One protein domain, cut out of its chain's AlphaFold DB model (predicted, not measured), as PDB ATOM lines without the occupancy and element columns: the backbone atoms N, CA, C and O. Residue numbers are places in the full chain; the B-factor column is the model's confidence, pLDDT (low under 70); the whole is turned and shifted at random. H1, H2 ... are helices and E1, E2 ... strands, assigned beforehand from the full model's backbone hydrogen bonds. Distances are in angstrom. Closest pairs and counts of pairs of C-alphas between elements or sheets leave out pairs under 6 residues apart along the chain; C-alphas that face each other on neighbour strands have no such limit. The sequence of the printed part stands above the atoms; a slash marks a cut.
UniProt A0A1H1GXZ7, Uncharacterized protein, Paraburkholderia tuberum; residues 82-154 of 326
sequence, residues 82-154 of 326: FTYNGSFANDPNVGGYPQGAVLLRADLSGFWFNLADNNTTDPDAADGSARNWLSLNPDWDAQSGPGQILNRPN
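AT A GLANCE: This is residues 82 to 154 of the 326 residues of an uncharacterized protein of Paraburkholderia tuberum (UniProt A0A1H1GXZ7). Little regular structure is present: mostly loops surround a small antiparallel sheet, with the short helix H1 towards one end and residues 136 to 154 running away from the sheet to the other. The printed part has 73 residues, ordered H1, E1, E2, E3, of mixed class with only 14 in named elements. It is only just loose, close to compact, with a radius of gyration of the C-alphas of 13.6 A and spans of 49 by 22 by 22 A.

HOW THE PARTS SIT: H1, residues 86 to 89, is not on the sheet and is too short for an O i to N i+4 pair; its one O i to N i+3 pair is within range. E1, residues 102 to 104, and E2, residues 111 to 114, form an antiparallel hairpin at 146 degrees, with N 103 and O 112 2.9 A apart, within hydrogen-bond range. E2 and E3, residues 133 to 135, form another at 151 degrees, with N 113 and O 134 at 2.8 A. E1, E2 and E3 make a meander, each strand the antiparallel neighbour of the one before.

IN THESE COORDINATES: H1 begins at C-alpha 86 (-0.729, -12.927, 34.171). E2 spans 9.9 A. E3 ends at C-alpha 135 (-15.286, -3.404, 27.878).

THE WHOLE: The C-alphas farthest apart, Pro 92 and Asn 154, are 49.0 A apart. The printed part has no cut. The links H1 to E1 and E2 to E3 are long. Residue 146 is under pLDDT 70.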
ATOM      1  N   PHE A  82      -3.696  -0.127  36.410       94.81
ATOM      2  CA  PHE A  82      -2.918  -1.336  36.135       94.81
ATOM      3  C   PHE A  82      -3.515  -2.095  34.956       94.81
ATOM      4  O   PHE A  82      -4.731  -2.253  34.878       94.81
ATOM      5  N   THR A  83      -2.660  -2.567  34.052       96.00
ATOM      6  CA  THR A  83      -3.047  -3.535  33.024       96.00
ATOM      7  C   THR A  83      -3.136  -4.933  33.628       96.00
ATOM      8  O   THR A  83      -2.646  -5.180  34.738       96.00
ATOM      9  N   TYR A  84      -3.730  -5.870  32.890       97.44
ATOM     10  CA  TYR A  84      -3.660  -7.281  33.253       97.44
ATOM     11  C   TYR A  84      -2.201  -7.742  33.381       97.44
ATOM     12  O   TYR A  84      -1.337  -7.403  32.568       97.44
ATOM     13  N   ASN A  85      -1.923  -8.504  34.438       97.12
ATOM     14  CA  ASN A  85      -0.638  -9.142  34.668       97.12
ATOM     15  C   ASN A  85      -0.869 -10.621  34.982       97.12
ATOM     16  O   ASN A  85      -1.332 -10.968  36.068       97.12
ATOM     17  N   GLY A  86      -0.518 -11.488  34.033       96.62
ATOM     18  CA  GLY A  86      -0.729 -12.927  34.171       96.62
ATOM     19  C   GLY A  86       0.029 -13.545  35.344       96.62
ATOM     20  O   GLY A  86      -0.519 -14.404  36.028       96.62
ATOM     21  N   SER A  87       1.250 -13.092  35.640       96.75
ATOM     22  CA  SER A  87       2.011 -13.601  36.789       96.75
ATOM     23  C   SER A  87       1.340 -13.253  38.117       96.75
ATOM     24  O   SER A  87       1.284 -14.096  39.003       96.75
ATOM     25  N   PHE A  88       0.793 -12.041  38.245       95.81
ATOM     26  CA  PHE A  88       0.043 -11.618  39.427       95.81
ATOM     27  C   PHE A  88      -1.288 -12.366  39.545       95.81
ATOM     28  O   PHE A  88      -1.603 -12.887  40.608       95.81
ATOM     29  N   ALA A  89      -2.045 -12.468  38.449       97.00
ATOM     30  CA  ALA A  89      -3.330 -13.161  38.436       97.00
ATOM     31  C   ALA A  89      -3.192 -14.640  38.828       97.00
ATOM     32  O   ALA A  89      -4.039 -15.169  39.538       97.00
ATOM     33  N   ASN A  90      -2.120 -15.299  38.386       96.19
ATOM     34  CA  ASN A  90      -1.863 -16.710  38.674       96.19
ATOM     35  C   ASN A  90      -1.046 -16.941  39.961       96.19
ATOM     36  O   ASN A  90      -0.754 -18.096  40.279       96.19
ATOM     37  N   ASP A  91      -0.672 -15.895  40.712       94.75
ATOM     38  CA  ASP A  91      -0.015 -16.075  42.009       94.75
ATOM     39  C   ASP A  91      -0.995 -16.750  42.993       94.75
ATOM     40  O   ASP A  91      -2.124 -16.270  43.151       94.75
ATOM     41  N   PRO A  92      -0.601 -17.837  43.687       92.88
ATOM     42  CA  PRO A  92      -1.476 -18.548  44.621       92.88
ATOM     43  C   PRO A  92      -2.035 -17.694  45.768       92.88
ATOM     44  O   PRO A  92      -3.057 -18.054  46.345       92.88
ATOM     45  N   ASN A  93      -1.372 -16.585  46.116       92.00
ATOM     46  CA  ASN A  93      -1.818 -15.654  47.156       92.00
ATOM     47  C   ASN A  93      -2.845 -14.636  46.636       92.00
ATOM     48  O   ASN A  93      -3.501 -13.977  47.441       92.00
ATOM     49  N   VAL A  94      -2.966 -14.487  45.314       94.44
ATOM     50  CA  VAL A  94      -3.940 -13.605  44.656       94.44
ATOM     51  C   VAL A  94      -5.149 -14.418  44.206       94.44
ATOM     52  O   VAL A  94      -6.274 -14.085  44.561       94.44
ATOM     53  N   GLY A  95      -4.919 -15.505  43.460       94.62
ATOM     54  CA  GLY A  95      -5.988 -16.385  42.982       94.62
ATOM     55  C   GLY A  95      -6.866 -15.778  41.885       94.62
ATOM     56  O   GLY A  95      -7.993 -16.222  41.706       94.62
ATOM     57  N   GLY A  96      -6.361 -14.794  41.139       96.88
ATOM     58  CA  GLY A  96      -7.076 -14.073  40.087       96.88
ATOM     59  C   GLY A  96      -7.633 -12.724  40.540       96.88
ATOM     60  O   GLY A  96      -7.655 -12.385  41.719       96.88
ATOM     61  N   TYR A  97      -8.077 -11.916  39.580       97.81
ATOM     62  CA  TYR A  97      -8.691 -10.627  39.881       97.81
ATOM     63  C   TYR A  97     -10.113 -10.821  40.449       97.81
ATOM     64  O   TYR A  97     -10.850 -11.679  39.956       97.81
ATOM     65  N   PRO A  98     -10.531 -10.039  41.461       97.62
ATOM     66  CA  PRO A  98     -11.873 -10.132  42.043       97.62
ATOM     67  C   PRO A  98     -12.943  -9.507  41.137       97.62
ATOM     68  O   PRO A  98     -12.630  -8.656  40.293       97.62
ATOM     69  N   GLN A  99     -14.211  -9.882  41.328       96.50
ATOM     70  CA  GLN A  99     -15.335  -9.253  40.635       96.50
ATOM     71  C   GLN A  99     -15.346  -7.744  40.915       96.50
ATOM     72  O   GLN A  99     -15.132  -7.292  42.039       96.50
ATOM     73  N   GLY A 100     -15.588  -6.944  39.878       94.44
ATOM     74  CA  GLY A 100     -15.559  -5.486  39.963       94.44
ATOM     75  C   GLY A 100     -14.168  -4.862  39.860       94.44
ATOM     76  O   GLY A 100     -14.062  -3.635  39.875       94.44
ATOM     77  N   ALA A 101     -13.102  -5.660  39.712       95.62
ATOM     78  CA  ALA A 101     -11.793  -5.133  39.345       95.62
ATOM     79  C   ALA A 101     -11.861  -4.402  37.993       95.62
ATOM     80  O   ALA A 101     -12.465  -4.896  37.037       95.62
ATOM     81  N   VAL A 102     -11.214  -3.239  37.918       95.06
ATOM     82  CA  VAL A 102     -11.082  -2.451  36.690       95.06
ATOM     83  C   VAL A 102      -9.622  -2.444  36.269       95.06
ATOM     84  O   VAL A 102      -8.765  -1.998  37.032       95.06
ATOM     85  N   LEU A 103      -9.345  -2.938  35.065       95.88
ATOM     86  CA  LEU A 103      -8.001  -2.995  34.496       95.88
ATOM     87  C   LEU A 103      -7.916  -2.127  33.248       95.88
ATOM     88  O   LEU A 103      -8.864  -2.037  32.473       95.88
ATOM     89  N   LEU A 104      -6.777  -1.474  33.058       95.00
ATOM     90  CA  LEU A 104      -6.483  -0.722  31.846       95.00
ATOM     91  C   LEU A 104      -6.224  -1.699  30.694       95.00
ATOM     92  O   LEU A 104      -5.552  -2.713  30.886       95.00
ATOM     93  N   ARG A 105      -6.733  -1.383  29.503       93.25
ATOM     94  CA  ARG A 105      -6.430  -2.147  28.286       93.25
ATOM     95  C   ARG A 105      -4.947  -2.042  27.935       93.25
ATOM     96  O   ARG A 105      -4.330  -1.001  28.176       93.25
ATOM     97  N   ALA A 106      -4.385  -3.082  27.326       93.06
ATOM     98  CA  ALA A 106      -2.983  -3.087  26.898       93.06
ATOM     99  C   ALA A 106      -2.635  -1.956  25.902       93.06
ATOM    100  O   ALA A 106      -1.500  -1.480  25.883       93.06
ATOM    101  N   ASP A 107      -3.609  -1.493  25.110       90.88
ATOM    102  CA  ASP A 107      -3.483  -0.378  24.159       90.88
ATOM    103  C   ASP A 107      -3.690   1.018  24.782       90.88
ATOM    104  O   ASP A 107      -3.556   2.031  24.095       90.88
ATOM    105  N   LEU A 108      -3.992   1.077  26.085       88.62
ATOM    106  CA  LEU A 108      -4.276   2.293  26.853       88.62
ATOM    107  C   LEU A 108      -5.519   3.073  26.384       88.62
ATOM    108  O   LEU A 108      -5.701   4.224  26.782       88.62
ATOM    109  N   SER A 109      -6.391   2.478  25.563       85.81
ATOM    110  CA  SER A 109      -7.523   3.179  24.939       85.81
ATOM    111  C   SER A 109      -8.854   3.011  25.684       85.81
ATOM    112  O   SER A 109      -9.899   3.431  25.186       85.81
ATOM    113  N   GLY A 110      -8.854   2.351  26.841       88.69
ATOM    114  CA  GLY A 110     -10.063   2.082  27.616       88.69
ATOM    115  C   GLY A 110      -9.798   1.187  28.819       88.69
ATOM    116  O   GLY A 110      -8.648   0.952  29.195       88.69
ATOM    117  N   PHE A 111     -10.871   0.655  29.399       92.62
ATOM    118  CA  PHE A 111     -10.812  -0.209  30.574       92.62
ATOM    119  C   PHE A 111     -11.633  -1.483  30.392       92.62
ATOM    120  O   PHE A 111     -12.635  -1.502  29.678       92.62
ATOM    121  N   TRP A 112     -11.233  -2.524  31.106       94.44
ATOM    122  CA  TRP A 112     -11.965  -3.765  31.291       94.44
ATOM    123  C   TRP A 112     -12.553  -3.817  32.696       94.44
ATOM    124  O   TRP A 112     -11.867  -3.515  33.669       94.44
ATOM    125  N   PHE A 113     -13.811  -4.233  32.805       93.75
ATOM    126  CA  PHE A 113     -14.494  -4.499  34.066       93.75
ATOM    127  C   PHE A 113     -14.651  -6.003  34.262       93.75
ATOM    128  O   PHE A 113     -15.239  -6.687  33.420       93.75
ATOM    129  N   ASN A 114     -14.130  -6.518  35.370       96.50
ATOM    130  CA  ASN A 114     -14.204  -7.932  35.695       96.50
ATOM    131  C   ASN A 114     -15.590  -8.313  36.235       96.50
ATOM    132  O   ASN A 114     -16.093  -7.698  37.175       96.50
ATOM    133  N   LEU A 115     -16.189  -9.369  35.690       95.94
ATOM    134  CA  LEU A 115     -17.534  -9.833  36.038       95.94
ATOM    135  C   LEU A 115     -17.547 -11.020  37.009       95.94
ATOM    136  O   LEU A 115     -18.624 -11.370  37.487       95.94
ATOM    137  N   ALA A 116     -16.395 -11.623  37.316       96.62
ATOM    138  CA  ALA A 116     -16.303 -12.802  38.177       96.62
ATOM    139  C   ALA A 116     -15.137 -12.713  39.168       96.62
ATOM    140  O   ALA A 116     -14.088 -12.157  38.852       96.62
ATOM    141  N   ASP A 117     -15.307 -13.298  40.352       97.69
ATOM    142  CA  ASP A 117     -14.205 -13.484  41.294       97.69
ATOM    143  C   ASP A 117     -13.161 -14.455  40.746       97.69
ATOM    144  O   ASP A 117     -13.468 -15.324  39.925       97.69
ATOM    145  N   ASN A 118     -11.932 -14.328  41.247       97.12
ATOM    146  CA  ASN A 118     -10.821 -15.222  40.926       97.12
ATOM    147  C   ASN A 118     -10.542 -15.328  39.411       97.12
ATOM    148  O   ASN A 118     -10.175 -16.389  38.901       97.12
ATOM    149  N   ASN A 119     -10.745 -14.242  38.654       97.56
ATOM    150  CA  ASN A 119     -10.572 -14.258  37.205       97.56
ATOM    151  C   ASN A 119      -9.087 -14.181  36.834       97.56
ATOM    152  O   ASN A 119      -8.428 -13.157  37.023       97.56
ATOM    153  N   THR A 120      -8.563 -15.272  36.284       97.06
ATOM    154  CA  THR A 120      -7.172 -15.371  35.828       97.06
ATOM    155  C   THR A 120      -7.008 -15.157  34.328       97.06
ATOM    156  O   THR A 120      -5.881 -15.184  33.845       97.06
ATOM    157  N   THR A 121      -8.091 -14.954  33.574       97.12
ATOM    158  CA  THR A 121      -8.026 -14.815  32.112       97.12
ATOM    159  C   THR A 121      -7.582 -13.416  31.697       97.12
ATOM    160  O   THR A 121      -7.957 -12.434  32.339       97.12
ATOM    161  N   ASP A 122      -6.795 -13.328  30.626       97.00
ATOM    162  CA  ASP A 122      -6.371 -12.056  30.043       97.00
ATOM    163  C   ASP A 122      -7.543 -11.426  29.263       97.00
ATOM    164  O   ASP A 122      -8.048 -12.060  28.330       97.00
ATOM    165  N   PRO A 123      -8.015 -10.220  29.628       95.94
ATOM    166  CA  PRO A 123      -9.110  -9.561  28.924       95.94
ATOM    167  C   PRO A 123      -8.772  -9.130  27.491       95.94
ATOM    168  O   PRO A 123      -9.687  -8.959  26.690       95.94
ATOM    169  N   ASP A 124      -7.491  -8.952  27.158       94.88
ATOM    170  CA  ASP A 124      -7.044  -8.541  25.824       94.88
ATOM    171  C   ASP A 124      -6.715  -9.751  24.917       94.88
ATOM    172  O   ASP A 124      -6.267  -9.583  23.778       94.88
ATOM    173  N   ALA A 125      -6.956 -10.985  25.380       94.56
ATOM    174  CA  ALA A 125      -6.693 -12.191  24.600       94.56
ATOM    175  C   ALA A 125      -7.631 -12.326  23.384       94.56
ATOM    176  O   ALA A 125      -8.854 -12.399  23.506       94.56
ATOM    177  N   ALA A 126      -7.042 -12.438  22.189       91.25
ATOM    178  CA  ALA A 126      -7.766 -12.559  20.919       91.25
ATOM    179  C   ALA A 126      -8.150 -14.006  20.539       91.25
ATOM    180  O   ALA A 126      -8.804 -14.231  19.522       91.25
ATOM    181  N   ASP A 127      -7.743 -14.995  21.334       92.06
ATOM    182  CA  ASP A 127      -7.968 -16.427  21.093       92.06
ATOM    183  C   ASP A 127      -9.297 -16.951  21.675       92.06
ATOM    184  O   ASP A 127      -9.559 -18.154  21.671       92.06
ATOM    185  N   GLY A 128     -10.141 -16.051  22.190       87.88
ATOM    186  CA  GLY A 128     -11.415 -16.385  22.830       87.88
ATOM    187  C   GLY A 128     -11.295 -16.854  24.285       87.88
ATOM    188  O   GLY A 128     -12.304 -17.228  24.887       87.88
ATOM    189  N   SER A 129     -10.095 -16.834  24.880       93.62
ATOM    190  CA  SER A 129      -9.894 -17.152  26.300       93.62
ATOM    191  C   SER A 129     -10.302 -16.022  27.253       93.62
ATOM    192  O   SER A 129     -10.524 -16.295  28.436       93.62
ATOM    193  N   ALA A 130     -10.469 -14.795  26.743       93.62
ATOM    194  CA  ALA A 130     -10.951 -13.623  27.471       93.62
ATOM    195  C   ALA A 130     -12.404 -13.825  27.940       93.62
ATOM    196  O   ALA A 130     -13.365 -13.540  27.223       93.62
ATOM    197  N   ARG A 131     -12.580 -14.348  29.158       94.62
ATOM    198  CA  ARG A 131     -13.898 -14.639  29.741       94.62
ATOM    199  C   ARG A 131     -14.186 -13.735  30.930       94.62
ATOM    200  O   ARG A 131     -13.293 -13.405  31.701       94.62
ATOM    201  N   ASN A 132     -15.466 -13.421  31.128       95.19
ATOM    202  CA  ASN A 132     -15.956 -12.636  32.267       95.19
ATOM    203  C   ASN A 132     -15.371 -11.215  32.339       95.19
ATOM    204  O   ASN A 132     -15.182 -10.677  33.427       95.19
ATOM    205  N   TRP A 133     -15.124 -10.600  31.184       94.12
ATOM    206  CA  TRP A 133     -14.694  -9.210  31.065       94.12
ATOM    207  C   TRP A 133     -15.707  -8.411  30.251       94.12
ATOM    208  O   TRP A 133     -16.222  -8.889  29.241       94.12
ATOM    209  N   LEU A 134     -15.989  -7.190  30.694       90.62
ATOM    210  CA  LEU A 134     -16.816  -6.220  29.985       90.62
ATOM    211  C   LEU A 134     -15.958  -5.017  29.591       90.62
ATOM    212  O   LEU A 134     -15.309  -4.423  30.450       90.62
ATOM    213  N   SER A 135     -15.963  -4.633  28.314       89.00
ATOM    214  CA  SER A 135     -15.286  -3.404  27.878       89.00
ATOM    215  C   SER A 135     -16.058  -2.197  28.405       89.00
ATOM    216  O   SER A 135     -17.237  -2.036  28.103       89.00
ATOM    217  N   LEU A 136     -15.392  -1.312  29.143       85.06
ATOM    218  CA  LEU A 136     -15.939  -0.032  29.599       85.06
ATOM    219  C   LEU A 136     -15.698   1.070  28.563       85.06
ATOM    220  O   LEU A 136     -15.161   2.133  28.877       85.06
ATOM    221  N   ASN A 137     -16.066   0.802  27.313       77.31
ATOM    222  CA  ASN A 137     -16.061   1.826  26.276       77.31
ATOM    223  C   ASN A 137     -17.464   2.439  26.176       77.31
ATOM    224  O   ASN A 137     -18.443   1.714  26.376       77.31
ATOM    225  N   PRO A 138     -17.587   3.742  25.861       74.50
ATOM    226  CA  PRO A 138     -18.872   4.323  25.503       74.50
ATOM    227  C   PRO A 138     -19.459   3.540  24.330       74.50
ATOM    228  O   PRO A 138     -18.853   3.476  23.261       74.50
ATOM    229  N   ASP A 139     -20.616   2.935  24.553       76.69
ATOM    230  CA  ASP A 139     -21.348   2.181  23.550       76.69
ATOM    231  C   ASP A 139     -22.610   2.966  23.194       76.69
ATOM    232  O   ASP A 139     -23.431   3.308  24.055       76.69
ATOM    233  N   TRP A 140     -22.735   3.292  21.909       81.50
ATOM    234  CA  TRP A 140     -23.877   4.039  21.407       81.50
ATOM    235  C   TRP A 140     -25.179   3.251  21.536       81.50
ATOM    236  O   TRP A 140     -26.220   3.882  21.706       81.50
ATOM    237  N   ASP A 141     -25.134   1.916  21.540       77.25
ATOM    238  CA  ASP A 141     -26.307   1.038  21.566       77.25
ATOM    239  C   ASP A 141     -26.642   0.504  22.969       77.25
ATOM    240  O   ASP A 141     -27.758   0.031  23.207       77.25
ATOM    241  N   ALA A 142     -25.740   0.656  23.945       80.38
ATOM    242  CA  ALA A 142     -25.980   0.233  25.323       80.38
ATOM    243  C   ALA A 142     -27.225   0.918  25.926       80.38
ATOM    244  O   ALA A 142     -27.355   2.145  25.944       80.38
ATOM    245  N   GLN A 143     -28.166   0.111  26.430       80.38
ATOM    246  CA  GLN A 143     -29.411   0.578  27.064       80.38
ATOM    247  C   GLN A 143     -29.326   0.654  28.595       80.38
ATOM    248  O   GLN A 143     -30.196   1.242  29.236       80.38
ATOM    249  N   SER A 144     -28.295   0.049  29.185       79.75
ATOM    250  CA  SER A 144     -28.022   0.049  30.621       79.75
ATOM    251  C   SER A 144     -26.540  -0.241  30.880       79.75
ATOM    252  O   SER A 144     -25.802  -0.638  29.978       79.75
ATOM    253  N   GLY A 145     -26.102  -0.052  32.126       74.88
ATOM    254  CA  GLY A 145     -24.751  -0.398  32.560       74.88
ATOM    255  C   GLY A 145     -23.695   0.682  32.285       74.88
ATOM    256  O   GLY A 145     -24.009   1.777  31.819       74.88
ATOM    257  N   PRO A 146     -22.424   0.399  32.611       65.25
ATOM    258  CA  PRO A 146     -21.367   1.409  32.669       65.25
ATOM    259  C   PRO A 146     -20.879   1.920  31.299       65.25
ATOM    260  O   PRO A 146     -20.211   2.948  31.254       65.25
ATOM    261  N   GLY A 147     -21.224   1.249  30.193       75.00
ATOM    262  CA  GLY A 147     -20.969   1.729  28.825       75.00
ATOM    263  C   GLY A 147     -22.064   2.647  28.264       75.00
ATOM    264  O   GLY A 147     -21.894   3.201  27.180       75.00
ATOM    265  N   GLN A 148     -23.186   2.827  28.979       84.56
ATOM    266  CA  GLN A 148     -24.317   3.626  28.507       84.56
ATOM    267  C   GLN A 148     -23.983   5.122  28.463       84.56
ATOM    268  O   GLN A 148     -23.657   5.749  29.475       84.56
ATOM    269  N   ILE A 149     -24.177   5.732  27.295       84.75
ATOM    270  CA  ILE A 149     -24.084   7.184  27.123       84.75
ATOM    271  C   ILE A 149     -25.411   7.827  27.558       84.75
ATOM    272  O   ILE A 149     -26.371   7.881  26.790       84.75
ATOM    273  N   LEU A 150     -25.469   8.340  28.793       81.12
ATOM    274  CA  LEU A 150     -26.693   8.925  29.376       81.12
ATOM    275  C   LEU A 150     -27.204  10.181  28.646       81.12
ATOM    276  O   LEU A 150     -28.405  10.423  28.622       81.12
ATOM    277  N   ASN A 151     -26.309  10.952  28.022       83.50
ATOM    278  CA  ASN A 151     -26.643  12.185  27.295       83.50
ATOM    279  C   ASN A 151     -26.474  12.036  25.775       83.50
ATOM    280  O   ASN A 151     -26.085  12.991  25.099       83.50
ATOM    281  N   ARG A 152     -26.711  10.843  25.216       83.69
ATOM    282  CA  ARG A 152     -26.616  10.675  23.762       83.69
ATOM    283  C   ARG A 152     -27.747  11.441  23.054       83.69
ATOM    284  O   ARG A 152     -28.899  11.347  23.484       83.69
ATOM    285  N   PRO A 153     -27.453  12.181  21.973       84.00
ATOM    286  CA  PRO A 153     -28.477  12.710  21.083       84.00
ATOM    287  C   PRO A 153     -29.417  11.604  20.589       84.00
ATOM    288  O   PRO A 153     -28.968  10.509  20.250       84.00
ATOM    289  N   ASN A 154     -30.715  11.900  20.510       84.44
ATOM    290  CA  ASN A 154     -31.654  11.020  19.826       84.44
ATOM    291  C   ASN A 154     -31.463  11.189  18.310       84.44
ATOM    292  O   ASN A 154     -31.729  12.267  17.778       84.44
TER     293      ASN A 154